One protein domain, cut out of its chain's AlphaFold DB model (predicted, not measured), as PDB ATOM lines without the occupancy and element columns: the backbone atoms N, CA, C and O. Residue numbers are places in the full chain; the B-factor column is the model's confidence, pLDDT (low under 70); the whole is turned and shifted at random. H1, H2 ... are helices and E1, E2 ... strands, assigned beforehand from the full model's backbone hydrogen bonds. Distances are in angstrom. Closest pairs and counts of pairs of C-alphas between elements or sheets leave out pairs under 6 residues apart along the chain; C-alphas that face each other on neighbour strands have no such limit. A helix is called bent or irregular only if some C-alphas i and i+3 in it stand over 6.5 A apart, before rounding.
ATOM      1  N   ALA A  90     169.900 119.605 150.002       57.59
ATOM      2  CA  ALA A  90     169.364 120.747 150.751       57.59
ATOM      3  C   ALA A  90     169.579 120.624 152.271       57.59
ATOM      4  O   ALA A  90     169.986 121.593 152.913       57.59
ATOM      5  N   GLU A  91     169.384 119.431 152.839       63.75
ATOM      6  CA  GLU A  91     169.718 119.147 154.243       63.75
ATOM      7  C   GLU A  91     171.221 119.291 154.500       63.75
ATOM      8  O   GLU A  91     171.626 119.915 155.481       63.75
ATOM      9  N   ARG A  92     172.052 118.803 153.569       66.44
ATOM     10  CA  ARG A  92     173.514 118.951 153.614       66.44
ATOM     11  C   ARG A  92     173.942 120.416 153.599       66.44
ATOM     12  O   ARG A  92     174.772 120.821 154.407       66.44
ATOM     13  N   HIS A  93     173.357 121.223 152.714       69.88
ATOM     14  CA  HIS A  93     173.648 122.654 152.630       69.88
ATOM     15  C   HIS A  93     173.217 123.392 153.901       69.88
ATOM     16  O   HIS A  93     173.953 124.248 154.384       69.88
ATOM     17  N   LEU A  94     172.056 123.053 154.471       74.56
ATOM     18  CA  LEU A  94     171.592 123.652 155.721       74.56
ATOM     19  C   LEU A  94     172.487 123.267 156.906       74.56
ATOM     20  O   LEU A  94     172.827 124.124 157.719       74.56
ATOM     21  N   ALA A  95     172.889 121.997 157.003       76.88
ATOM     22  CA  ALA A  95     173.818 121.530 158.028       76.88
ATOM     23  C   ALA A  95     175.177 122.240 157.920       76.88
ATOM     24  O   ALA A  95     175.706 122.696 158.934       76.88
ATOM     25  N   ARG A  96     175.689 122.417 156.695       81.75
ATOM     26  CA  ARG A  96     176.945 123.134 156.441       81.75
ATOM     27  C   ARG A  96     176.850 124.606 156.831       81.75
ATOM     28  O   ARG A  96     177.721 125.086 157.543       81.75
ATOM     29  N   ARG A  97     175.757 125.289 156.478       82.12
ATOM     30  CA  ARG A  97     175.536 126.681 156.901       82.12
ATOM     31  C   ARG A  97     175.481 126.838 158.411       82.12
ATOM     32  O   ARG A  97     176.119 127.730 158.939       82.12
ATOM     33  N   ARG A  98     174.781 125.946 159.115       86.81
ATOM     34  CA  ARG A  98     174.727 125.987 160.586       86.81
ATOM     35  C   ARG A  98     176.111 125.844 161.219       86.81
ATOM     36  O   ARG A  98     176.389 126.495 162.220       86.81
ATOM     37  N   LEU A  99     176.970 125.003 160.638       89.75
ATOM     38  CA  LEU A  99     178.364 124.898 161.062       89.75
ATOM     39  C   LEU A  99     179.124 126.207 160.799       89.75
ATOM     40  O   LEU A  99     179.783 126.710 161.702       89.75
ATOM     41  N   GLU A 100     179.027 126.757 159.590       89.50
ATOM     42  CA  GLU A 100     179.695 128.009 159.201       89.50
ATOM     43  C   GLU A 100     179.237 129.198 160.069       89.50
ATOM     44  O   GLU A 100     180.077 129.960 160.550       89.50
ATOM     45  N   ASP A 101     177.939 129.300 160.371       88.00
ATOM     46  CA  ASP A 101     177.360 130.314 161.261       88.00
ATOM     47  C   ASP A 101     177.911 130.195 162.690       88.00
ATOM     48  O   ASP A 101     178.307 131.198 163.289       88.00
ATOM     49  N   GLU A 102     177.993 128.977 163.241       93.75
ATOM     50  CA  GLU A 102     178.554 128.767 164.582       93.75
ATOM     51  C   GLU A 102     180.057 129.077 164.619       93.75
ATOM     52  O   GLU A 102     180.541 129.675 165.583       93.75
ATOM     53  N   LEU A 103     180.803 128.736 163.564       95.19
ATOM     54  CA  LEU A 103     182.223 129.075 163.447       95.19
ATOM     55  C   LEU A 103     182.433 130.587 163.333       95.19
ATOM     56  O   LEU A 103     183.320 131.127 163.993       95.19
ATOM     57  N   CYS A 104     181.601 131.282 162.558       92.62
ATOM     58  CA  CYS A 104     181.610 132.740 162.456       92.62
ATOM     59  C   CYS A 104     181.301 133.397 163.809       92.62
ATOM     60  O   CYS A 104     182.045 134.265 164.273       92.62
ATOM     61  N   ALA A 105     180.266 132.921 164.503       90.94
ATOM     62  CA  ALA A 105     179.917 133.409 165.830       90.94
ATOM     63  C   ALA A 105     181.046 133.156 166.846       90.94
ATOM     64  O   ALA A 105     181.371 134.040 167.640       90.94
ATOM     65  N   LEU A 106     181.683 131.982 166.814       96.00
ATOM     66  CA  LEU A 106     182.821 131.663 167.675       96.00
ATOM     67  C   LEU A 106     184.040 132.545 167.374       96.00
ATOM     68  O   LEU A 106     184.660 133.051 168.313       96.00
ATOM     69  N   ALA A 107     184.367 132.766 166.099       94.69
ATOM     70  CA  ALA A 107     185.446 133.666 165.697       94.69
ATOM     71  C   ALA A 107     185.192 135.089 166.221       94.69
ATOM     72  O   ALA A 107     186.052 135.665 166.887       94.69
ATOM     73  N   GLY A 108     183.970 135.603 166.046       92.62
ATOM     74  CA  GLY A 108     183.562 136.911 166.558       92.62
ATOM     75  C   GLY A 108     183.650 137.022 168.084       92.62
ATOM     76  O   GLY A 108     184.194 137.997 168.597       92.62
ATOM     77  N   ARG A 109     183.183 136.006 168.825       94.06
ATOM     78  CA  ARG A 109     183.266 135.979 170.299       94.06
ATOM     79  C   ARG A 109     184.703 135.926 170.811       94.06
ATOM     80  O   ARG A 109     184.989 136.497 171.858       94.06
ATOM     81  N   THR A 110     185.590 135.213 170.122       96.06
ATOM     82  CA  THR A 110     186.981 134.994 170.558       96.06
ATOM     83  C   THR A 110     187.949 136.066 170.069       96.06
ATOM     84  O   THR A 110     189.035 136.186 170.628       96.06
ATOM     85  N   GLY A 111     187.567 136.846 169.053       92.94
ATOM     86  CA  GLY A 111     188.470 137.759 168.354       92.94
ATOM     87  C   GLY A 111     189.393 137.056 167.356       92.94
ATOM     88  O   GLY A 111     190.352 137.665 166.883       92.94
ATOM     89  N   ALA A 112     189.132 135.785 167.035       94.81
ATOM     90  CA  ALA A 112     189.897 135.053 166.035       94.81
ATOM     91  C   ALA A 112     189.704 135.677 164.642       94.81
ATOM     92  O   ALA A 112     188.613 136.122 164.286       94.81
ATOM     93  N   SER A 113     190.767 135.691 163.839       92.50
ATOM     94  CA  SER A 113     190.710 136.079 162.429       92.50
ATOM     95  C   SER A 113     190.037 135.018 161.564       92.50
ATOM     96  O   SER A 113     189.530 135.352 160.502       92.50
ATOM     97  N   SER A 114     190.064 133.754 161.991       93.00
ATOM     98  CA  SER A 114     189.260 132.688 161.397       93.00
ATOM     99  C   SER A 114     189.031 131.543 162.382       93.00
ATOM    100  O   SER A 114     189.820 131.324 163.307       93.00
ATOM    101  N   ALA A 115     187.946 130.803 162.163       95.50
ATOM    102  CA  ALA A 115     187.640 129.538 162.811       95.50
ATOM    103  C   ALA A 115     187.414 128.466 161.743       95.50
ATOM    104  O   ALA A 115     186.654 128.686 160.801       95.50
ATOM    105  N   VAL A 116     188.052 127.304 161.879       94.94
ATOM    106  CA  VAL A 116     187.911 126.192 160.932       94.94
ATOM    107  C   VAL A 116     187.789 124.853 161.634       94.94
ATOM    108  O   VAL A 116     188.366 124.631 162.697       94.94
ATOM    109  N   VAL A 117     187.052 123.945 161.002       94.19
ATOM    110  CA  VAL A 117     187.035 122.526 161.356       94.19
ATOM    111  C   VAL A 117     187.695 121.749 160.237       94.19
ATOM    112  O   VAL A 117     187.308 121.864 159.071       94.19
ATOM    113  N   ILE A 118     188.664 120.925 160.607       91.88
ATOM    114  CA  ILE A 118     189.358 120.028 159.689       91.88
ATOM    115  C   ILE A 118     189.162 118.585 160.126       91.88
ATOM    116  O   ILE A 118     189.026 118.309 161.316       91.88
ATOM    117  N   ASP A 119     189.200 117.673 159.163       87.69
ATOM    118  CA  ASP A 119     189.472 116.267 159.436       87.69
ATOM    119  C   ASP A 119     190.971 116.053 159.283       87.69
ATOM    120  O   ASP A 119     191.561 116.297 158.235       87.69
ATOM    121  N   VAL A 120     191.612 115.625 160.360       81.38
ATOM    122  CA  VAL A 120     193.063 115.466 160.390       81.38
ATOM    123  C   VAL A 120     193.538 114.220 159.628       81.38
ATOM    124  O   VAL A 120     194.721 114.084 159.325       81.38
ATOM    125  N   THR A 121     192.626 113.312 159.279       78.06
ATOM    126  CA  THR A 121     192.922 112.048 158.594       78.06
ATOM    127  C   THR A 121     192.702 112.134 157.080       78.06
ATOM    128  O   THR A 121     193.394 111.459 156.314       78.06
ATOM    129  N   SER A 122     191.861 113.056 156.607       80.75
ATOM    130  CA  SER A 122     191.603 113.316 155.181       80.75
ATOM    131  C   SER A 122     192.060 114.725 154.775       80.75
ATOM    132  O   SER A 122     192.371 115.534 155.638       80.75
ATOM    133  N   PRO A 123     192.166 115.067 153.478       79.06
ATOM    134  CA  PRO A 123     192.497 116.434 153.081       79.06
ATOM    135  C   PRO A 123     191.322 117.411 153.270       79.06
ATOM    136  O   PRO A 123     191.406 118.544 152.812       79.06
ATOM    137  N   MET A 124     190.218 116.995 153.897       82.31
ATOM    138  CA  MET A 124     188.975 117.756 153.903       82.31
ATOM    139  C   MET A 124     188.959 118.859 154.962       82.31
ATOM    140  O   MET A 124     189.187 118.629 156.154       82.31
ATOM    141  N   LEU A 125     188.579 120.055 154.516       85.19
ATOM    142  CA  LEU A 125     188.094 121.128 155.371       85.19
ATOM    143  C   LEU A 125     186.573 120.983 155.497       85.19
ATOM    144  O   LEU A 125     185.863 120.983 154.495       85.19
ATOM    145  N   TRP A 126     186.079 120.838 156.725       86.50
ATOM    146  CA  TRP A 126     184.667 120.552 157.003       86.50
ATOM    147  C   TRP A 126     183.826 121.808 157.213       86.50
ATOM    148  O   TRP A 126     182.635 121.808 156.912       86.50
ATOM    149  N   GLY A 127     184.435 122.885 157.705       88.44
ATOM    150  CA  GLY A 127     183.769 124.171 157.872       88.44
ATOM    151  C   GLY A 127     184.762 125.297 158.115       88.44
ATOM    152  O   GLY A 127     185.881 125.066 158.580       88.44
ATOM    153  N   THR A 128     184.355 126.521 157.790       90.62
ATOM    154  CA  THR A 128     185.155 127.732 157.985       90.62
ATOM    155  C   THR A 128     184.256 128.927 158.289       90.62
ATOM    156  O   THR A 128     183.127 128.988 157.814       90.62
ATOM    157  N   SER A 129     184.753 129.875 159.081       90.25
ATOM    158  CA  SER A 129     184.111 131.174 159.296       90.25
ATOM    159  C   SER A 129     184.318 132.151 158.136       90.25
ATOM    160  O   SER A 129     183.662 133.185 158.098       90.25
ATOM    161  N   GLU A 130     185.259 131.873 157.228       83.06
ATOM    162  CA  GLU A 130     185.656 132.777 156.147       83.06
ATOM    163  C   GLU A 130     185.154 132.279 154.781       83.06
ATOM    164  O   GLU A 130     185.219 131.080 154.506       83.06
ATOM    165  N   PRO A 131     184.724 133.166 153.862       69.31
ATOM    166  CA  PRO A 131     184.279 132.758 152.531       69.31
ATOM    167  C   PRO A 131     185.383 132.044 151.731       69.31
ATOM    168  O   PRO A 131     186.469 132.600 151.490       69.31
ATOM    169  N   ARG A 132     185.092 130.826 151.251       68.56
ATOM    170  CA  ARG A 132     186.006 129.999 150.442       68.56
ATOM    171  C   ARG A 132     185.366 129.449 149.177       68.56
ATOM    172  O   ARG A 132     184.150 129.299 149.096       68.56
ATOM    173  N   GLY A 133     186.221 129.158 148.196       64.06
ATOM    174  CA  GLY A 133     185.854 128.321 147.058       64.06
ATOM    175  C   GLY A 133     185.676 126.871 147.506       64.06
ATOM    176  O   GLY A 133     186.355 126.421 148.428       64.06
ATOM    177  N   ASP A 134     184.763 126.149 146.859       63.50
ATOM    178  CA  ASP A 134     184.420 124.761 147.206       63.50
ATOM    179  C   ASP A 134     185.558 123.752 146.957       63.50
ATOM    180  O   ASP A 134     185.462 122.599 147.363       63.50
ATOM    181  N   ASP A 135     186.640 124.179 146.304       67.69
ATOM    182  CA  ASP A 135     187.793 123.363 145.923       67.69
ATOM    183  C   ASP A 135     189.018 123.528 146.844       67.69
ATOM    184  O   ASP A 135     190.032 122.864 146.634       67.69
ATOM    185  N   TYR A 136     188.949 124.397 147.859       74.06
ATOM    186  CA  TYR A 136     190.061 124.618 148.785       74.06
ATOM    187  C   TYR A 136     190.120 123.521 149.859       74.06
ATOM    188  O   TYR A 136     189.239 123.419 150.715       74.06
ATOM    189  N   ASP A 137     191.200 122.740 149.848       85.50
ATOM    190  CA  ASP A 137     191.429 121.609 150.752       85.50
ATOM    191  C   ASP A 137     192.712 121.789 151.602       85.50
ATOM    192  O   ASP A 137     193.447 122.779 151.498       85.50
ATOM    193  N   LEU A 138     193.018 120.822 152.473       86.88
ATOM    194  CA  LEU A 138     194.231 120.856 153.300       86.88
ATOM    195  C   LEU A 138     195.526 120.700 152.486       86.88
ATOM    196  O   LEU A 138     196.592 121.093 152.965       86.88
ATOM    197  N   ASN A 139     195.476 120.152 151.268       88.19
ATOM    198  CA  ASN A 139     196.651 120.073 150.400       88.19
ATOM    199  C   ASN A 139     196.989 121.443 149.812       88.19
ATOM    200  O   ASN A 139     198.170 121.792 149.719       88.19
ATOM    201  N   GLU A 140     195.977 122.223 149.430       89.00
ATOM    202  CA  GLU A 140     196.143 123.617 149.030       89.00
ATOM    203  C   GLU A 140     196.647 124.466 150.194       89.00
ATOM    204  O   GLU A 140     197.639 125.178 150.026       89.00
ATOM    205  N   ALA A 141     196.068 124.313 151.391       91.75
ATOM    206  CA  ALA A 141     196.554 124.986 152.595       91.75
ATOM    207  C   ALA A 141     198.030 124.668 152.869       91.75
ATOM    208  O   ALA A 141     198.850 125.567 153.057       91.75
ATOM    209  N   ARG A 142     198.419 123.391 152.790       92.19
ATOM    210  CA  ARG A 142     199.817 122.975 152.952       92.19
ATOM    211  C   ARG A 142     200.726 123.538 151.859       92.19
ATOM    212  O   ARG A 142     201.891 123.820 152.129       92.19
ATOM    213  N   ALA A 143     200.242 123.676 150.627       93.62
ATOM    214  CA  ALA A 143     201.017 124.272 149.543       93.62
ATOM    215  C   ALA A 143     201.219 125.777 149.749       93.62
ATOM    216  O   ALA A 143     202.345 126.252 149.617       93.62
ATOM    217  N   LEU A 144     200.171 126.500 150.156       95.56
ATOM    218  CA  LEU A 144     200.257 127.916 150.508       95.56
ATOM    219  C   LEU A 144     201.175 128.139 151.719       95.56
ATOM    220  O   LEU A 144     201.995 129.050 151.694       95.56
ATOM    221  N   ALA A 145     201.128 127.268 152.730       95.56
ATOM    222  CA  ALA A 145     202.043 127.314 153.872       95.56
ATOM    223  C   ALA A 145     203.516 127.156 153.461       95.56
ATOM    224  O   ALA A 145     204.386 127.878 153.950       95.56
ATOM    225  N   ARG A 146     203.811 126.220 152.545       95.31
ATOM    226  CA  ARG A 146     205.170 126.046 152.005       95.31
ATOM    227  C   ARG A 146     205.612 127.270 151.213       95.31
ATOM    228  O   ARG A 146     206.722 127.739 151.438       95.31
ATOM    229  N   LEU A 147     204.747 127.783 150.337       97.50
ATOM    230  CA  LEU A 147     205.019 128.990 149.561       97.50
ATOM    231  C   LEU A 147     205.297 130.181 150.481       97.50
ATOM    232  O   LEU A 147     206.270 130.890 150.273       97.50
ATOM    233  N   TYR A 148     204.499 130.359 151.533       96.06
ATOM    234  CA  TYR A 148     204.704 131.409 152.527       96.06
ATOM    235  C   TYR A 148     206.065 131.313 153.214       96.06
ATOM    236  O   TYR A 148     206.733 132.329 153.387       96.06
ATOM    237  N   ARG A 149     206.513 130.105 153.573       94.31
ATOM    238  CA  ARG A 149     207.844 129.915 154.162       94.31
ATOM    239  C   ARG A 149     208.957 130.323 153.194       94.31
ATOM    240  O   ARG A 149     209.834 131.080 153.596       94.31
ATOM    241  N   VAL A 150     208.886 129.881 151.935       96.25
ATOM    242  CA  VAL A 150     209.860 130.257 150.892       96.25
ATOM    243  C   VAL A 150     209.842 131.769 150.654       96.25
ATOM    244  O   VAL A 150     210.883 132.412 150.694       96.25
ATOM    245  N   ALA A 151     208.662 132.368 150.505       96.56
ATOM    246  CA  ALA A 151     208.517 133.808 150.323       96.56
ATOM    247  C   ALA A 151     209.143 134.600 151.480       96.56
ATOM    248  O   ALA A 151     209.867 135.565 151.250       96.56
ATOM    249  N   ARG A 152     208.961 134.150 152.729       93.56
ATOM    250  CA  ARG A 152     209.589 134.778 153.899       93.56
ATOM    251  C   ARG A 152     211.108 134.679 153.918       93.56
ATOM    252  O   ARG A 152     211.740 135.636 154.356       93.56
ATOM    253  N   GLU A 153     211.677 133.560 153.478       94.94
ATOM    254  CA  GLU A 153     213.132 133.393 153.334       94.94
ATOM    255  C   GLU A 153     213.708 134.397 152.313       94.94
ATOM    256  O   GLU A 153     214.844 134.836 152.461       94.94
ATOM    257  N   HIS A 154     212.889 134.833 151.350       95.50
ATOM    258  CA  HIS A 154     213.209 135.848 150.342       95.50
ATOM    259  C   HIS A 154     212.672 137.255 150.677       95.50
ATOM    260  O   HIS A 154     212.711 138.143 149.834       95.50
ATOM    261  N   HIS A 155     212.166 137.485 151.895       95.06
ATOM    262  CA  HIS A 155     211.573 138.763 152.324       95.06
ATOM    263  C   HIS A 155     210.366 139.250 151.493       95.06
ATOM    264  O   HIS A 155     210.027 140.433 151.520       95.06
ATOM    265  N   VAL A 156     209.668 138.339 150.815       95.69
ATOM    266  CA  VAL A 156     208.451 138.613 150.045       95.69
ATOM    267  C   VAL A 156     207.211 138.444 150.932       95.69
ATOM    268  O   VAL A 156     206.948 137.366 151.469       95.69
ATOM    269  N   ASP A 157     206.409 139.506 151.070       95.69
ATOM    270  CA  ASP A 157     205.114 139.454 151.761       95.69
ATOM    271  C   ASP A 157     203.998 139.068 150.779       95.69
ATOM    272  O   ASP A 157     203.476 139.900 150.035       95.69
ATOM    273  N   LEU A 158     203.593 137.796 150.806       96.88
ATOM    274  CA  LEU A 158     202.540 137.276 149.928       96.88
ATOM    275  C   LEU A 158     201.192 137.995 150.080       96.88
ATOM    276  O   LEU A 158     200.436 138.061 149.112       96.88
ATOM    277  N   ALA A 159     200.865 138.534 151.260       95.31
ATOM    278  CA  ALA A 159     199.609 139.261 151.453       95.31
ATOM    279  C   ALA A 159     199.618 140.603 150.703       95.31
ATOM    280  O   ALA A 159     198.575 141.041 150.199       95.31
ATOM    281  N   MET A 160     200.797 141.228 150.617       97.12
ATOM    282  CA  MET A 160     201.037 142.438 149.832       97.12
ATOM    283  C   MET A 160     201.111 142.127 148.338       97.12
ATOM    284  O   MET A 160     200.429 142.794 147.564       97.12
ATOM    285  N   VAL A 161     201.843 141.076 147.944       97.19
ATOM    286  CA  VAL A 161     201.944 140.628 146.542       97.19
ATOM    287  C   VAL A 161     200.567 140.322 145.959       97.19
ATOM    288  O   VAL A 161     200.241 140.797 144.882       97.19
ATOM    289  N   ALA A 162     199.698 139.635 146.702       96.44
ATOM    290  CA  ALA A 162     198.314 139.373 146.293       96.44
ATOM    291  C   ALA A 162     197.449 140.640 146.079       96.44
ATOM    292  O   ALA A 162     196.283 140.539 145.693       96.44
ATOM    293  N   GLY A 163     197.964 141.832 146.397       94.94
ATOM    294  CA  GLY A 163     197.334 143.121 146.108       94.94
ATOM    295  C   GLY A 163     197.782 143.793 144.821       94.94
ATOM    296  O   GLY A 163     197.220 144.834 144.493       94.94
ATOM    297  N   LEU A 164     198.774 143.226 144.144       95.69
ATOM    298  CA  LEU A 164     199.345 143.744 142.908       95.69
ATOM    299  C   LEU A 164     198.557 143.253 141.686       95.69
ATOM    300  O   LEU A 164     197.634 142.441 141.803       95.69
ATOM    301  N   ASN A 165     198.908 143.761 140.502       95.50
ATOM    302  CA  ASN A 165     198.357 143.245 139.250       95.50
ATOM    303  C   ASN A 165     199.010 141.900 138.853       95.50
ATOM    304  O   ASN A 165     200.001 141.480 139.443       95.50
ATOM    305  N   HIS A 166     198.451 141.203 137.858       95.06
ATOM    306  CA  HIS A 166     198.915 139.863 137.472       95.06
ATOM    307  C   HIS A 166     200.396 139.820 137.048       95.06
ATOM    308  O   HIS A 166     201.111 138.910 137.460       95.06
ATOM    309  N   GLU A 167     200.872 140.803 136.278       96.38
ATOM    310  CA  GLU A 167     202.270 140.865 135.821       96.38
ATOM    311  C   GLU A 167     203.232 141.104 136.994       96.38
ATOM    312  O   GLU A 167     204.281 140.472 137.092       96.38
ATOM    313  N   GLU A 168     202.844 141.975 137.927       96.50
ATOM    314  CA  GLU A 168     203.601 142.252 139.151       96.50
ATOM    315  C   GLU A 168     203.628 141.047 140.104       96.50
ATOM    316  O   GLU A 168     204.656 140.784 140.731       96.50
ATOM    317  N   ILE A 169     202.528 140.290 140.202       97.25
ATOM    318  CA  ILE A 169     202.479 139.035 140.964       97.25
ATOM    319  C   ILE A 169     203.444 138.017 140.355       97.25
ATOM    320  O   ILE A 169     204.243 137.428 141.083       97.25
ATOM    321  N   ASP A 170     203.371 137.803 139.040       96.44
ATOM    322  CA  ASP A 170     204.226 136.842 138.341       96.44
ATOM    323  C   ASP A 170     205.710 137.198 138.508       96.44
ATOM    324  O   ASP A 170     206.525 136.337 138.847       96.44
ATOM    325  N   HIS A 171     206.041 138.487 138.389       95.56
ATOM    326  CA  HIS A 171     207.390 138.996 138.615       95.56
ATOM    327  C   HIS A 171     207.881 138.750 140.050       95.56
ATOM    328  O   HIS A 171     208.948 138.164 140.231       95.56
ATOM    329  N   ALA A 172     207.092 139.124 141.063       95.50
ATOM    330  CA  ALA A 172     207.451 138.934 142.471       95.50
ATOM    331  C   ALA A 172     207.616 137.449 142.839       95.50
ATOM    332  O   ALA A 172     208.481 137.084 143.634       95.50
ATOM    333  N   LEU A 173     206.810 136.562 142.248       96.25
ATOM    334  CA  LEU A 173     206.973 135.117 142.423       96.25
ATOM    335  C   LEU A 173     208.204 134.573 141.686       96.25
ATOM    336  O   LEU A 173     208.802 133.601 142.148       96.25
ATOM    337  N   GLY A 174     208.623 135.213 140.591       93.94
ATOM    338  CA  GLY A 174     209.846 134.873 139.862       93.94
ATOM    339  C   GLY A 174     211.118 135.058 140.697       93.94
ATOM    340  O   GLY A 174     212.065 134.282 140.553       93.94
ATOM    341  N   GLU A 175     211.123 136.010 141.636       92.50
ATOM    342  CA  GLU A 175     212.241 136.240 142.570       92.50
ATOM    343  C   GLU A 175     212.472 135.073 143.546       92.50
ATOM    344  O   GLU A 175     213.552 134.938 144.126       92.50
ATOM    345  N   LEU A 176     211.480 134.191 143.705       94.31
ATOM    346  CA  LEU A 176     211.572 132.998 144.548       94.31
ATOM    347  C   LEU A 176     212.331 131.842 143.872       94.31
ATOM    348  O   LEU A 176     212.522 130.799 144.495       94.31
ATOM    349  N   ALA A 177     212.740 132.002 142.604       91.75
ATOM    350  CA  ALA A 177     213.488 131.010 141.821       91.75
ATOM    351  C   ALA A 177     212.851 129.600 141.810       91.75
ATOM    352  O   ALA A 177     213.546 128.581 141.794       91.75
ATOM    353  N   LEU A 178     211.517 129.540 141.822       93.25
ATOM    354  CA  LEU A 178     210.748 128.294 141.810       93.25
ATOM    355  C   LEU A 178     210.865 127.575 140.458       93.25
ATOM    356  O   LEU A 178     210.953 128.203 139.401       93.25
ATOM    357  N   GLY A 179     210.786 126.240 140.462       93.50
ATOM    358  CA  GLY A 179     210.680 125.474 139.215       93.50
ATOM    359  C   GLY A 179     209.383 125.796 138.456       93.50
ATOM    360  O   GLY A 179     208.380 126.165 139.056       93.50
ATOM    361  N   GLY A 180     209.339 125.606 137.131       93.62
ATOM    362  CA  GLY A 180     208.205 126.066 136.305       93.62
ATOM    363  C   GLY A 180     206.819 125.483 136.651       93.62
ATOM    364  O   GLY A 180     205.791 126.096 136.360       93.62
ATOM    365  N   GLU A 181     206.735 124.299 137.265       94.12
ATOM    366  CA  GLU A 181     205.466 123.777 137.804       94.12
ATOM    367  C   GLU A 181     205.105 124.405 139.156       94.12
ATOM    368  O   GLU A 181     203.947 124.768 139.379       94.12
ATOM    369  N   GLU A 182     206.093 124.569 140.033       93.94
ATOM    370  CA  GLU A 182     205.936 125.188 141.350       93.94
ATOM    371  C   GLU A 182     205.565 126.664 141.227       93.94
ATOM    372  O   GLU A 182     204.650 127.107 141.914       93.94
ATOM    373  N   HIS A 183     206.180 127.386 140.289       95.75
ATOM    374  CA  HIS A 183     205.852 128.770 139.954       95.75
ATOM    375  C   HIS A 183     204.396 128.912 139.504       95.75
ATOM    376  O   HIS A 183     203.627 129.666 140.090       95.75
ATOM    377  N   ARG A 184     203.952 128.090 138.540       95.31
ATOM    378  CA  ARG A 184     202.542 128.075 138.101       95.31
ATOM    379  C   ARG A 184     201.583 127.744 139.241       95.31
ATOM    380  O   ARG A 184     200.455 128.230 139.256       95.31
ATOM    381  N   ARG A 185     201.982 126.867 140.165       94.12
ATOM    382  CA  ARG A 185     201.180 126.554 141.353       94.12
ATOM    383  C   ARG A 185     201.148 127.731 142.327       94.12
ATOM    384  O   ARG A 185     200.077 128.017 142.851       94.12
ATOM    385  N   ALA A 186     202.276 128.399 142.548       96.19
ATOM    386  CA  ALA A 186     202.377 129.578 143.395       96.19
ATOM    387  C   ALA A 186     201.492 130.712 142.872       96.19
ATOM    388  O   ALA A 186     200.704 131.255 143.641       96.19
ATOM    389  N   LEU A 187     201.532 130.967 141.561       96.50
ATOM    390  CA  LEU A 187     200.684 131.953 140.897       96.50
ATOM    391  C   LEU A 187     199.200 131.676 141.170       96.50
ATOM    392  O   LEU A 187     198.522 132.522 141.744       96.50
ATOM    393  N   ARG A 188     198.726 130.445 140.918       93.75
ATOM    394  CA  ARG A 188     197.331 130.055 141.212       93.75
ATOM    395  C   ARG A 188     196.944 130.241 142.682       93.75
ATOM    396  O   ARG A 188     195.812 130.611 142.976       93.75
ATOM    397  N   LEU A 189     197.851 129.942 143.615       94.25
ATOM    398  CA  LEU A 189     197.589 130.098 145.051       94.25
ATOM    399  C   LEU A 189     197.466 131.574 145.446       94.25
ATOM    400  O   LEU A 189     196.579 131.916 146.225       94.25
ATOM    401  N   VAL A 190     198.327 132.441 144.908       95.62
ATOM    402  CA  VAL A 190     198.296 133.887 145.174       95.62
ATOM    403  C   VAL A 190     197.094 134.547 144.499       95.62
ATOM    404  O   VAL A 190     196.425 135.368 145.121       95.62
ATOM    405  N   GLU A 191     196.739 134.136 143.282       92.31
ATOM    406  CA  GLU A 191     195.567 134.641 142.557       92.31
ATOM    407  C   GLU A 191     194.250 134.411 143.313       92.31
ATOM    408  O   GLU A 191     193.369 135.266 143.292       92.31
ATOM    409  N   ARG A 192     194.124 133.318 144.081       89.94
ATOM    410  CA  ARG A 192     192.955 133.072 144.955       89.94
ATOM    411  C   ARG A 192     192.795 134.096 146.091       89.94
ATOM    412  O   ARG A 192     191.724 134.179 146.703       89.94
ATOM    413  N   LEU A 193     193.852 134.848 146.399       91.19
ATOM    414  CA  LEU A 193     193.865 135.904 147.415       91.19
ATOM    415  C   LEU A 193     193.558 137.294 146.828       91.19
ATOM    416  O   LEU A 193     193.279 138.234 147.585       91.19
ATOM    417  N   VAL A 194     193.596 137.438 145.500       92.12
ATOM    418  CA  VAL A 194     193.338 138.703 144.798       92.12
ATOM    419  C   VAL A 194     191.898 139.160 145.041       92.12
ATOM    420  O   VAL A 194     190.985 138.364 145.252       92.12
ATOM    421  N   GLY A 195     191.691 140.478 145.104       87.25
ATOM    422  CA  GLY A 195     190.378 141.084 145.366       87.25
ATOM    423  C   GLY A 195     189.914 141.016 146.828       87.25
ATOM    424  O   GLY A 195     189.000 141.742 147.211       87.25
ATOM    425  N   ARG A 196     190.568 140.219 147.684       89.19
ATOM    426  CA  ARG A 196     190.287 140.189 149.129       89.19
ATOM    427  C   ARG A 196     190.916 141.395 149.845       89.19
ATOM    428  O   ARG A 196     191.998 141.825 149.442       89.19
ATOM    429  N   PRO A 197     190.323 141.923 150.931       90.75
ATOM    430  CA  PRO A 197     190.983 142.911 151.790       90.75
ATOM    431  C   PRO A 197     192.287 142.368 152.394       90.75
ATOM    432  O   PRO A 197     192.379 141.174 152.683       90.75
ATOM    433  N   LEU A 198     193.270 143.236 152.676       90.62
ATOM    434  CA  LEU A 198     194.579 142.833 153.227       90.62
ATOM    435  C   LEU A 198     194.452 141.940 154.472       90.62
ATOM    436  O   LEU A 198     195.130 140.921 154.574       90.62
ATOM    437  N   ARG A 199     193.544 142.288 155.393       86.88
ATOM    438  CA  ARG A 199     193.267 141.495 156.601       86.88
ATOM    439  C   ARG A 199     192.831 140.063 156.271       86.88
ATOM    440  O   ARG A 199     193.314 139.127 156.897       86.88
ATOM    441  N   ALA A 200     191.963 139.883 155.276       87.19
ATOM    442  CA  ALA A 200     191.482 138.564 154.867       87.19
ATOM    443  C   ALA A 200     192.591 137.734 154.198       87.19
ATOM    444  O   ALA A 200     192.699 136.536 154.446       87.19
ATOM    445  N   ARG A 201     193.467 138.371 153.406       91.69
ATOM    446  CA  ARG A 201     194.648 137.706 152.824       91.69
ATOM    447  C   ARG A 201     195.593 137.201 153.910       91.69
ATOM    448  O   ARG A 201     195.988 136.040 153.881       91.69
ATOM    449  N   LYS A 202     195.909 138.058 154.889       90.56
ATOM    450  CA  LYS A 202     196.731 137.693 156.051       90.56
ATOM    451  C   LYS A 202     196.114 136.533 156.823       90.56
ATOM    452  O   LYS A 202     196.790 135.536 157.037       90.56
ATOM    453  N   ALA A 203     194.826 136.623 157.160       87.88
ATOM    454  CA  ALA A 203     194.112 135.565 157.871       87.88
ATOM    455  C   ALA A 203     194.186 134.218 157.133       87.88
ATOM    456  O   ALA A 203     194.516 133.204 157.742       87.88
ATOM    457  N   GLN A 204     193.964 134.206 155.814       90.81
ATOM    458  CA  GLN A 204     194.017 132.981 155.014       90.81
ATOM    459  C   GLN A 204     195.429 132.379 154.933       90.81
ATOM    460  O   GLN A 204     195.575 131.161 155.015       90.81
ATOM    461  N   ILE A 205     196.469 133.210 154.810       93.38
ATOM    462  CA  ILE A 205     197.869 132.755 154.827       93.38
ATOM    463  C   ILE A 205     198.231 132.175 156.199       93.38
ATOM    464  O   ILE A 205     198.795 131.085 156.277       93.38
ATOM    465  N   LEU A 206     197.891 132.879 157.282       91.19
ATOM    466  CA  LEU A 206     198.163 132.438 158.651       91.19
ATOM    467  C   LEU A 206     197.443 131.127 158.969       91.19
ATOM    468  O   LEU A 206     198.048 130.207 159.514       91.19
ATOM    469  N   GLU A 207     196.182 131.004 158.564       93.44
ATOM    470  CA  GLU A 207     195.446 129.757 158.707       93.44
ATOM    471  C   GLU A 207     196.094 128.627 157.902       93.44
ATOM    472  O   GLU A 207     196.298 127.541 158.437       93.44
ATOM    473  N   ALA A 208     196.495 128.874 156.651       94.50
ATOM    474  CA  ALA A 208     197.185 127.875 155.841       94.50
ATOM    475  C   ALA A 208     198.453 127.352 156.533       94.50
ATOM    476  O   ALA A 208     198.688 126.143 156.541       94.50
ATOM    477  N   VAL A 209     199.222 128.238 157.180       94.12
ATOM    478  CA  VAL A 209     200.379 127.865 158.007       94.12
ATOM    479  C   VAL A 209     199.973 126.941 159.155       94.12
ATOM    480  O   VAL A 209     200.579 125.878 159.290       94.12
ATOM    481  N   VAL A 210     198.931 127.276 159.929       94.50
ATOM    482  CA  VAL A 210     198.439 126.402 161.017       94.50
ATOM    483  C   VAL A 210     198.029 125.038 160.482       94.50
ATOM    484  O   VAL A 210     198.441 124.009 161.010       94.50
ATOM    485  N   LEU A 211     197.224 125.015 159.421       93.38
ATOM    486  CA  LEU A 211     196.716 123.777 158.843       93.38
ATOM    487  C   LEU A 211     197.852 122.907 158.296       93.38
ATOM    488  O   LEU A 211     197.831 121.690 158.470       93.38
ATOM    489  N   GLY A 212     198.867 123.526 157.690       91.81
ATOM    490  CA  GLY A 212     200.084 122.851 157.252       91.81
ATOM    491  C   GLY A 212     200.884 122.245 158.410       91.81
ATOM    492  O   GLY A 212     201.331 121.102 158.284       91.81
ATOM    493  N   GLU A 213     201.036 122.974 159.524       90.94
ATOM    494  CA  GLU A 213     201.690 122.489 160.752       90.94
ATOM    495  C   GLU A 213     200.932 121.288 161.342       90.94
ATOM    496  O   GLU A 213     201.500 120.202 161.467       90.94
ATOM    497  N   LEU A 214     199.630 121.441 161.615       91.50
ATOM    498  CA  LEU A 214     198.796 120.387 162.204       91.50
ATOM    499  C   LEU A 214     198.751 119.131 161.327       91.50
ATOM    500  O   LEU A 214     198.841 118.013 161.834       91.50
ATOM    501  N   ARG A 215     198.651 119.301 160.003       87.88
ATOM    502  CA  ARG A 215     198.660 118.180 159.058       87.88
ATOM    503  C   ARG A 215     200.000 117.450 159.054       87.88
ATOM    504  O   ARG A 215     200.016 116.224 159.017       87.88
ATOM    505  N   GLY A 216     201.109 118.189 159.071       88.25
ATOM    506  CA  GLY A 216     202.448 117.604 159.110       88.25
ATOM    507  C   GLY A 216     202.677 116.764 160.364       88.25
ATOM    508  O   GLY A 216     203.209 115.664 160.264       88.25
ATOM    509  N   GLU A 217     202.222 117.247 161.521       88.88
ATOM    510  CA  GLU A 217     202.307 116.502 162.782       88.88
ATOM    511  C   GLU A 217     201.419 115.259 162.787       88.88
ATOM    512  O   GLU A 217     201.856 114.185 163.193       88.88
ATOM    513  N   ALA A 218     200.188 115.381 162.294       87.56
ATOM    514  CA  ALA A 218     199.266 114.257 162.217       87.56
ATOM    515  C   ALA A 218     199.781 113.114 161.335       87.56
ATOM    516  O   ALA A 218     199.570 111.949 161.652       87.56
ATOM    517  N   GLU A 219     200.478 113.443 160.244       86.56
ATOM    518  CA  GLU A 219     201.114 112.464 159.354       86.56
ATOM    519  C   GLU A 219     202.308 111.745 159.999       86.56
ATOM    520  O   GLU A 219     202.673 110.662 159.550       86.56
ATOM    521  N   GLN A 220     202.922 112.338 161.026       87.00
ATOM    522  CA  GLN A 220     204.081 111.786 161.736       87.00
ATOM    523  C   GLN A 220     203.701 111.067 163.038       87.00
ATOM    524  O   GLN A 220     204.560 110.451 163.664       87.00
ATOM    525  N   ALA A 221     202.441 111.148 163.468       85.31
ATOM    526  CA  ALA A 221     201.992 110.554 164.717       85.31
ATOM    527  C   ALA A 221     201.915 109.018 164.621       85.31
ATOM    528  O   ALA A 221     201.330 108.465 163.693       85.31
ATOM    529  N   GLU A 222     202.443 108.320 165.631       79.56
ATOM    530  CA  GLU A 222     202.376 106.850 165.739       79.56
ATOM    531  C   GLU A 222     200.982 106.332 166.163       79.56
ATOM    532  O   GLU A 222     200.743 105.126 166.210       79.56
ATOM    533  N   GLY A 223     200.038 107.233 166.457       76.31
ATOM    534  CA  GLY A 223     198.670 106.924 166.874       76.31
ATOM    535  C   GLY A 223     197.668 108.005 166.452       76.31
ATOM    536  O   GLY A 223     198.046 108.943 165.747       76.31
ATOM    537  N   PRO A 224     196.389 107.901 166.868       71.25
ATOM    538  CA  PRO A 224     195.364 108.879 166.521       71.25
ATOM    539  C   PRO A 224     195.798 110.285 166.963       71.25
ATOM    540  O   PRO A 224     196.002 110.506 168.162       71.25
ATOM    541  N   PRO A 225     195.967 111.233 166.029       78.31
ATOM    542  CA  PRO A 225     196.450 112.561 166.366       78.31
ATOM    543  C   PRO A 225     195.420 113.287 167.238       78.31
ATOM    544  O   PRO A 225     194.261 113.460 166.862       78.31
ATOM    545  N   SER A 226     195.861 113.715 168.419       86.56
ATOM    546  CA  SER A 226     195.046 114.452 169.381       86.56
ATOM    547  C   SER A 226     195.699 115.792 169.678       86.56
ATOM    548  O   SER A 226     196.825 115.864 170.171       86.56
ATOM    549  N   PHE A 227     194.979 116.865 169.377       89.88
ATOM    550  CA  PHE A 227     195.418 118.226 169.610       89.88
ATOM    551  C   PHE A 227     194.675 118.803 170.807       89.88
ATOM    552  O   PHE A 227     193.449 118.821 170.871       89.88
ATOM    553  N   ARG A 228     195.435 119.337 171.754       93.06
ATOM    554  CA  ARG A 228     194.961 120.324 172.720       93.06
ATOM    555  C   ARG A 228     196.075 121.342 172.850       93.06
ATOM    556  O   ARG A 228     196.982 121.176 173.661       93.06
ATOM    557  N   ARG A 229     196.059 122.332 171.967       92.50
ATOM    558  CA  ARG A 229     197.174 123.249 171.794       92.50
ATOM    559  C   ARG A 229     196.706 124.689 171.782       92.50
ATOM    560  O   ARG A 229     195.687 125.030 171.192       92.50
ATOM    561  N   LEU A 230     197.521 125.519 172.408       95.38
ATOM    562  CA  LEU A 230     197.439 126.958 172.346       95.38
ATOM    563  C   LEU A 230     198.850 127.463 172.062       95.38
ATOM    564  O   LEU A 230     199.786 127.133 172.787       95.38
ATOM    565  N   VAL A 231     199.011 128.207 170.972       95.19
ATOM    566  CA  VAL A 231     200.295 128.755 170.531       95.19
ATOM    567  C   VAL A 231     200.183 130.266 170.426       95.19
ATOM    568  O   VAL A 231     199.290 130.779 169.755       95.19
ATOM    569  N   ARG A 232     201.136 130.971 171.038       93.88
ATOM    570  CA  ARG A 232     201.333 132.416 170.887       93.88
ATOM    571  C   ARG A 232     202.719 132.677 170.308       93.88
ATOM    572  O   ARG A 232     203.714 132.177 170.828       93.88
ATOM    573  N   ARG A 233     202.781 133.440 169.221       89.38
ATOM    574  CA  ARG A 233     204.004 133.931 168.575       89.38
ATOM    575  C   ARG A 233     203.850 135.446 168.341       89.38
ATOM    576  O   ARG A 233     202.731 135.956 168.337       89.38
ATOM    577  N   PRO A 234     204.945 136.197 168.141       84.19
ATOM    578  CA  PRO A 234     204.839 137.606 167.778       84.19
ATOM    579  C   PRO A 234     204.002 137.792 166.504       84.19
ATOM    580  O   PRO A 234     204.329 137.229 165.460       84.19
ATOM    581  N   GLY A 235     202.911 138.559 166.605       82.69
ATOM    582  CA  GLY A 235     202.012 138.868 165.486       82.69
ATOM    583  C   GLY A 235     201.104 137.724 165.024       82.69
ATOM    584  O   GLY A 235     200.426 137.882 164.017       82.69
ATOM    585  N   PHE A 236     201.089 136.576 165.709       89.25
ATOM    586  CA  PHE A 236     200.265 135.439 165.307       89.25
ATOM    587  C   PHE A 236     200.091 134.417 166.428       89.25
ATOM    588  O   PHE A 236     201.031 134.092 167.151       89.25
ATOM    589  N   GLY A 237     198.928 133.787 166.497       94.38
ATOM    590  CA  GLY A 237     198.794 132.562 167.267       94.38
ATOM    591  C   GLY A 237     197.574 131.752 166.881       94.38
ATOM    592  O   GLY A 237     196.799 132.141 166.008       94.38
ATOM    593  N   TYR A 238     197.426 130.594 167.510       97.00
ATOM    594  CA  TYR A 238     196.293 129.721 167.251       97.00
ATOM    595  C   TYR A 238     195.915 128.877 168.461       97.00
ATOM    596  O   TYR A 238     196.740 128.556 169.318       97.00
ATOM    597  N   PHE A 239     194.653 128.474 168.488       97.56
ATOM    598  CA  PHE A 239     194.126 127.433 169.355       97.56
ATOM    599  C   PHE A 239     193.696 126.252 168.484       97.56
ATOM    600  O   PHE A 239     193.036 126.456 167.472       97.56
ATOM    601  N   ALA A 240     194.063 125.029 168.865       97.06
ATOM    602  CA  ALA A 240     193.674 123.805 168.173       97.06
ATOM    603  C   ALA A 240     193.193 122.756 169.180       97.06
ATOM    604  O   ALA A 240     193.898 122.438 170.143       97.06
ATOM    605  N   ARG A 241     192.001 122.197 168.956       95.88
ATOM    606  CA  ARG A 241     191.415 121.186 169.837       95.88
ATOM    607  C   ARG A 241     190.716 120.076 169.068       95.88
ATOM    608  O   ARG A 241     189.795 120.339 168.300       95.88
ATOM    609  N   SER A 242     191.134 118.842 169.325       93.56
ATOM    610  CA  SER A 242     190.496 117.646 168.791       93.56
ATOM    611  C   SER A 242     189.135 117.395 169.436       93.56
ATOM    612  O   SER A 242     188.954 117.607 170.639       93.56
ATOM    613  N   PHE A 243     188.199 116.899 168.634       91.88
ATOM    614  CA  PHE A 243     186.885 116.415 169.052       91.88
ATOM    615  C   PHE A 243     186.422 115.300 168.105       91.88
ATOM    616  O   PHE A 243     186.955 115.159 167.004       91.88
ATOM    617  N   ALA A 244     185.472 114.468 168.550       86.81
ATOM    618  CA  ALA A 244     184.961 113.323 167.785       86.81
ATOM    619  C   ALA A 244     186.073 112.499 167.074       86.81
ATOM    620  O   ALA A 244     185.953 112.104 165.916       86.81
ATOM    621  N   SER A 245     187.172 112.259 167.802       79.62
ATOM    622  CA  SER A 245     188.367 111.468 167.447       79.62
ATOM    623  C   SER A 245     189.243 111.970 166.290       79.62
ATOM    624  O   SER A 245     190.461 111.872 166.401       79.62
ATOM    625  N   ILE A 246     188.669 112.479 165.198       83.56
ATOM    626  CA  ILE A 246     189.405 112.835 163.966       83.56
ATOM    627  C   ILE A 246     189.282 114.308 163.576       83.56
ATOM    628  O   ILE A 246     190.019 114.781 162.709       83.56
ATOM    629  N   TYR A 247     188.362 115.044 164.194       91.06
ATOM    630  CA  TYR A 247     188.153 116.444 163.860       91.06
ATOM    631  C   TYR A 247     188.980 117.344 164.755       91.06
ATOM    632  O   TYR A 247     189.215 117.039 165.923       91.06
ATOM    633  N   VAL A 248     189.396 118.480 164.208       94.75
ATOM    634  CA  VAL A 248     190.127 119.506 164.948       94.75
ATOM    635  C   VAL A 248     189.463 120.848 164.698       94.75
ATOM    636  O   VAL A 248     189.346 121.285 163.555       94.75
ATOM    637  N   LEU A 249     189.031 121.497 165.778       97.19
ATOM    638  CA  LEU A 249     188.632 122.899 165.772       97.19
ATOM    639  C   LEU A 249     189.895 123.748 165.879       97.19
ATOM    640  O   LEU A 249     190.672 123.573 166.818       97.19
ATOM    641  N   VAL A 250     190.074 124.676 164.946       97.31
ATOM    642  CA  VAL A 250     191.211 125.592 164.899       97.31
ATOM    643  C   VAL A 250     190.703 127.029 164.896       97.31
ATOM    644  O   VAL A 250     189.847 127.381 164.089       97.31
ATOM    645  N   LEU A 251     191.242 127.862 165.782       97.44
ATOM    646  CA  LEU A 251     191.029 129.308 165.816       97.44
ATOM    647  C   LEU A 251     192.366 129.991 165.541       97.44
ATOM    648  O   LEU A 251     193.333 129.721 166.252       97.44
ATOM    649  N   CYS A 252     192.426 130.853 164.531       96.25
ATOM    650  CA  CYS A 252     193.636 131.591 164.161       96.25
ATOM    651  C   CYS A 252     193.527 133.050 164.604       96.25
ATOM    652  O   CYS A 252     192.455 133.640 164.513       96.25
ATOM    653  N   PHE A 253     194.632 133.642 165.050       95.19
ATOM    654  CA  PHE A 253     194.691 135.015 165.543       95.19
ATOM    655  C   PHE A 253     195.806 135.781 164.828       95.19
ATOM    656  O   PHE A 253     196.959 135.350 164.827       95.19
ATOM    657  N   ASP A 254     195.461 136.936 164.258       91.19
ATOM    658  CA  ASP A 254     196.396 137.926 163.704       91.19
ATOM    659  C   ASP A 254     196.810 138.907 164.818       91.19
ATOM    660  O   ASP A 254     196.437 140.079 164.816       91.19
ATOM    661  N   GLY A 255     197.466 138.378 165.859       89.19
ATOM    662  CA  GLY A 255     197.887 139.143 167.035       89.19
ATOM    663  C   GLY A 255     197.737 138.403 168.365       89.19
ATOM    664  O   GLY A 255     197.645 137.176 168.419       89.19
ATOM    665  N   GLU A 256     197.749 139.173 169.453       90.62
ATOM    666  CA  GLU A 256     197.581 138.660 170.814       90.62
ATOM    667  C   GLU A 256     196.127 138.270 171.112       90.62
ATOM    668  O   GLU A 256     195.183 138.876 170.604       90.62
ATOM    669  N   PHE A 257     195.943 137.274 171.981       93.56
ATOM    670  CA  PHE A 257     194.632 136.832 172.449       93.56
ATOM    671  C   PHE A 257     194.697 136.306 173.889       93.56
ATOM    672  O   PHE A 257     195.756 135.908 174.383       93.56
ATOM    673  N   SER A 258     193.546 136.298 174.568       93.75
ATOM    674  CA  SER A 258     193.408 135.789 175.938       93.75
ATOM    675  C   SER A 258     193.193 134.276 175.947       93.75
ATOM    676  O   SER A 258     192.204 133.783 175.406       93.75
ATOM    677  N   GLU A 259     194.090 133.538 176.604       93.69
ATOM    678  CA  GLU A 259     194.040 132.072 176.645       93.69
ATOM    679  C   GLU A 259     192.770 131.545 177.319       93.69
ATOM    680  O   GLU A 259     192.061 130.714 176.753       93.69
ATOM    681  N   LEU A 260     192.456 132.077 178.503       93.38
ATOM    682  CA  LEU A 260     191.292 131.666 179.292       93.38
ATOM    683  C   LEU A 260     189.981 131.954 178.555       93.38
ATOM    684  O   LEU A 260     189.061 131.139 178.582       93.38
ATOM    685  N   HIS A 261     189.910 133.102 177.876       95.50
ATOM    686  CA  HIS A 261     188.739 133.485 177.087       95.50
ATOM    687  C   HIS A 261     188.527 132.537 175.908       95.50
ATOM    688  O   HIS A 261     187.420 132.044 175.697       95.50
ATOM    689  N   VAL A 262     189.596 132.247 175.164       96.44
ATOM    690  CA  VAL A 262     189.536 131.373 173.990       96.44
ATOM    691  C   VAL A 262     189.204 129.938 174.384       96.44
ATOM    692  O   VAL A 262     188.306 129.348 173.783       96.44
ATOM    693  N   GLU A 263     189.864 129.379 175.403       95.00
ATOM    694  CA  GLU A 263     189.578 128.010 175.843       95.00
ATOM    695  C   GLU A 263     188.145 127.889 176.384       95.00
ATOM    696  O   GLU A 263     187.437 126.952 176.011       95.00
ATOM    697  N   GLY A 264     187.681 128.857 177.182       95.50
ATOM    698  CA  GLY A 264     186.304 128.890 177.678       95.50
ATOM    699  C   GLY A 264     185.270 128.967 176.551       95.50
ATOM    700  O   GLY A 264     184.360 128.142 176.481       95.50
ATOM    701  N   ALA A 265     185.430 129.913 175.621       96.50
ATOM    702  CA  ALA A 265     184.515 130.078 174.492       96.50
ATOM    703  C   ALA A 265     184.487 128.845 173.571       96.50
ATOM    704  O   ALA A 265     183.410 128.432 173.133       96.50
ATOM    705  N   ALA A 266     185.647 128.233 173.306       95.00
ATOM    706  CA  ALA A 266     185.737 127.015 172.508       95.00
ATOM    707  C   ALA A 266     185.046 125.831 173.201       95.00
ATOM    708  O   ALA A 266     184.285 125.112 172.559       95.00
ATOM    709  N   LEU A 267     185.250 125.649 174.512       94.00
ATOM    710  CA  LEU A 267     184.591 124.595 175.290       94.00
ATOM    711  C   LEU A 267     183.064 124.716 175.278       94.00
ATOM    712  O   LEU A 267     182.378 123.701 175.202       94.00
ATOM    713  N   HIS A 268     182.533 125.939 175.306       94.50
ATOM    714  CA  HIS A 268     181.092 126.173 175.211       94.50
ATOM    715  C   HIS A 268     180.523 125.909 173.810       94.50
ATOM    716  O   HIS A 268     179.408 125.405 173.696       94.50
ATOM    717  N   ALA A 269     181.271 126.228 172.750       94.25
ATOM    718  CA  ALA A 269     180.815 126.054 171.369       94.25
ATOM    719  C   ALA A 269     180.968 124.613 170.850       94.25
ATOM    720  O   ALA A 269     180.190 124.171 170.002       94.25
ATOM    721  N   LEU A 270     181.954 123.868 171.362       94.12
ATOM    722  CA  LEU A 270     182.323 122.535 170.875       94.12
ATOM    723  C   LEU A 270     181.151 121.545 170.762       94.12
ATOM    724  O   LEU A 270     181.044 120.929 169.706       94.12
ATOM    725  N   PRO A 271     180.236 121.408 171.743       92.81
ATOM    726  CA  PRO A 271     179.112 120.475 171.620       92.81
ATOM    727  C   PRO A 271     178.180 120.785 170.438       92.81
ATOM    728  O   PRO A 271     177.646 119.880 169.795       92.81
ATOM    729  N   VAL A 272     177.976 122.072 170.138       92.75
ATOM    730  CA  VAL A 272     177.134 122.519 169.019       92.75
ATOM    731  C   VAL A 272     177.847 122.271 167.691       92.75
ATOM    732  O   VAL A 272     177.239 121.719 166.773       92.75
ATOM    733  N   ILE A 273     179.137 122.606 167.617       94.44
ATOM    734  CA  ILE A 273     179.995 122.357 166.451       94.44
ATOM    735  C   ILE A 273     180.060 120.859 166.142       94.44
ATOM    736  O   ILE A 273     179.817 120.464 165.005       94.44
ATOM    737  N   GLU A 274     180.315 120.019 167.145       92.56
ATOM    738  CA  GLU A 274     180.373 118.564 167.001       92.56
ATOM    739  C   GLU A 274     179.066 118.010 166.435       92.56
ATOM    740  O   GLU A 274     179.079 117.279 165.447       92.56
ATOM    741  N   ARG A 275     177.920 118.432 166.982       90.19
ATOM    742  CA  ARG A 275     176.607 118.039 166.461       90.19
ATOM    743  C   ARG A 275     176.415 118.444 164.998       90.19
ATOM    744  O   ARG A 275     175.820 117.681 164.242       90.19
ATOM    745  N   HIS A 276     176.875 119.627 164.593       90.81
ATOM    746  CA  HIS A 276     176.763 120.074 163.202       90.81
ATOM    747  C   HIS A 276     177.684 119.295 162.265       90.81
ATOM    748  O   HIS A 276     177.243 118.898 161.191       90.81
ATOM    749  N   VAL A 277     178.912 119.003 162.691       89.44
ATOM    750  CA  VAL A 277     179.868 118.192 161.926       89.44
ATOM    751  C   VAL A 277     179.364 116.761 161.755       89.44
ATOM    752  O   VAL A 277     179.374 116.244 160.647       89.44
ATOM    753  N   LEU A 278     178.847 116.134 162.813       85.69
ATOM    754  CA  LEU A 278     178.319 114.766 162.748       85.69
ATOM    755  C   LEU A 278     176.995 114.658 161.970       85.69
ATOM    756  O   LEU A 278     176.626 113.566 161.545       85.69
ATOM    757  N   ALA A 279     176.280 115.772 161.783       84.12
ATOM    758  CA  ALA A 279     175.084 115.837 160.944       84.12
ATOM    759  C   ALA A 279     175.406 116.038 159.453       84.12
ATOM    760  O   ALA A 279     174.512 115.907 158.612       84.12
ATOM    761  N   LEU A 280     176.654 116.374 159.111       80.19
ATOM    762  CA  LEU A 280     177.090 116.426 157.725       80.19
ATOM    763  C   LEU A 280     177.220 114.997 157.172       80.19
ATOM    764  O   LEU A 280     177.607 114.072 157.889       80.19
TER     765      LEU A 280
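Overview. This is residues 90 to 280 of the 298 residues of an uncharacterized protein of Myxococcales bacterium (UniProt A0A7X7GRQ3). A twisted sheet of five strands is layered between helices: H1 and the bent helix H7 cover one face, and the long helix H6 packs on the other. Beyond H6, away from the sheet, H2, H3, H4 and H5 form a helical head; H2 crosses H6, and H4 and H5 lie farther out. The 191 printed residues hold seven named helices and five named strands, in the order H1 E1 E2 H2 H3 H4 H5 H6 E3 E4 E5 H7. The sheet's order is E2 E1 E5 E4 E3, all antiparallel, and the class is mixed, helices and strands. The whole is compact, with a radius of gyration of the C-alphas of 16.7 A and a rounded outline of 47 by 40 by 36 A.

Arrangement. In the sheet, E1, residues 114 to 119, and E5, residues 247 to 253, are antiparallel inner strands; N 116 and O 250 are 2.8 A apart, within hydrogen-bond range. On the other side of E1, the edge strand E2, residues 125 to 128, forms a hairpin with it, with N 126 and O 117 at 2.8 A. E4, residues 236 to 243, forms a hairpin with E5, with N 239 and O 251 at 2.9 A. The edge strand E3, residues 228 to 233, forms a hairpin with E4, with N 231 and O 238 at 2.8 A. E3, E4 and E5 are a meander, each strand the antiparallel neighbour of the one before. The three layers, helices on both faces of the sheet, have H1, residues 90 to 110, on one face at a height of 7.5 A over the sheet. H7, residues 259 to 278, was assigned as one helix by its hydrogen bonds but is bent, with C-alphas 268 and 271 7.0 A apart; its arms H7a, residues 259 to 268, and H7b, residues 271 to 278, stand at a steep tilt of 60 degrees and are on the same face as H1. H1 touches H7b with residues 95 to 103 alone, the closest C-alphas being those of Leu 99 and His 276, 5.5 A apart. H6, residues 198 to 220, is on the opposite face at a height of 8.0 A, and its line and that of E5 stand at 36 degrees on the local plane, slantwise to the strands. H2, residues 138 to 153, touches H6, with the C-alphas of Arg 142 and Gly 212 closest at 4.3 A; at 71 degrees they are only just about perpendicular. H3, residues 158 to 161, touches H6, with the C-alphas of Ala 159 and Arg 201 closest at 5.4 A. H5, residues 180 to 191, touches H2, with the C-alphas of Leu 144 and Leu 189 closest at 6.5 A. H4, residues 166 to 174, touches H5, with the C-alphas of Asp 170 and Leu 187 closest at 6.6 A, at a steep tilt of 47 degrees, opposite ways. Every O i to N i+4 pair is within hydrogen-bond range in H1, H2, H4, H5, H6, H7a and H7b; H3 is too short for such a pair.

Along the chain. H1 begins at C-alpha 90, (169.364, 120.747, 150.751), and is 30.1 A long. H6 is 33.6 A long, from C-alpha 198 at (194.579, 142.833, 153.227) to C-alpha 220; H2 is 22.7 A and H5 16.5 A. E4, the longest strand by residues, is 23.6 A, and E5 is 19.8 A. H7b ends at C-alpha 278, (178.319, 114.766, 162.748).

Size, cuts and confidence. The C-alphas of Gly 180 and His 268 are the two farthest apart, at 47.4 A. The printed part has no cut, and no link is long. The mean pLDDT of the printed part is 90.2; residues 90 to 93 and 131 to 135 are under 70.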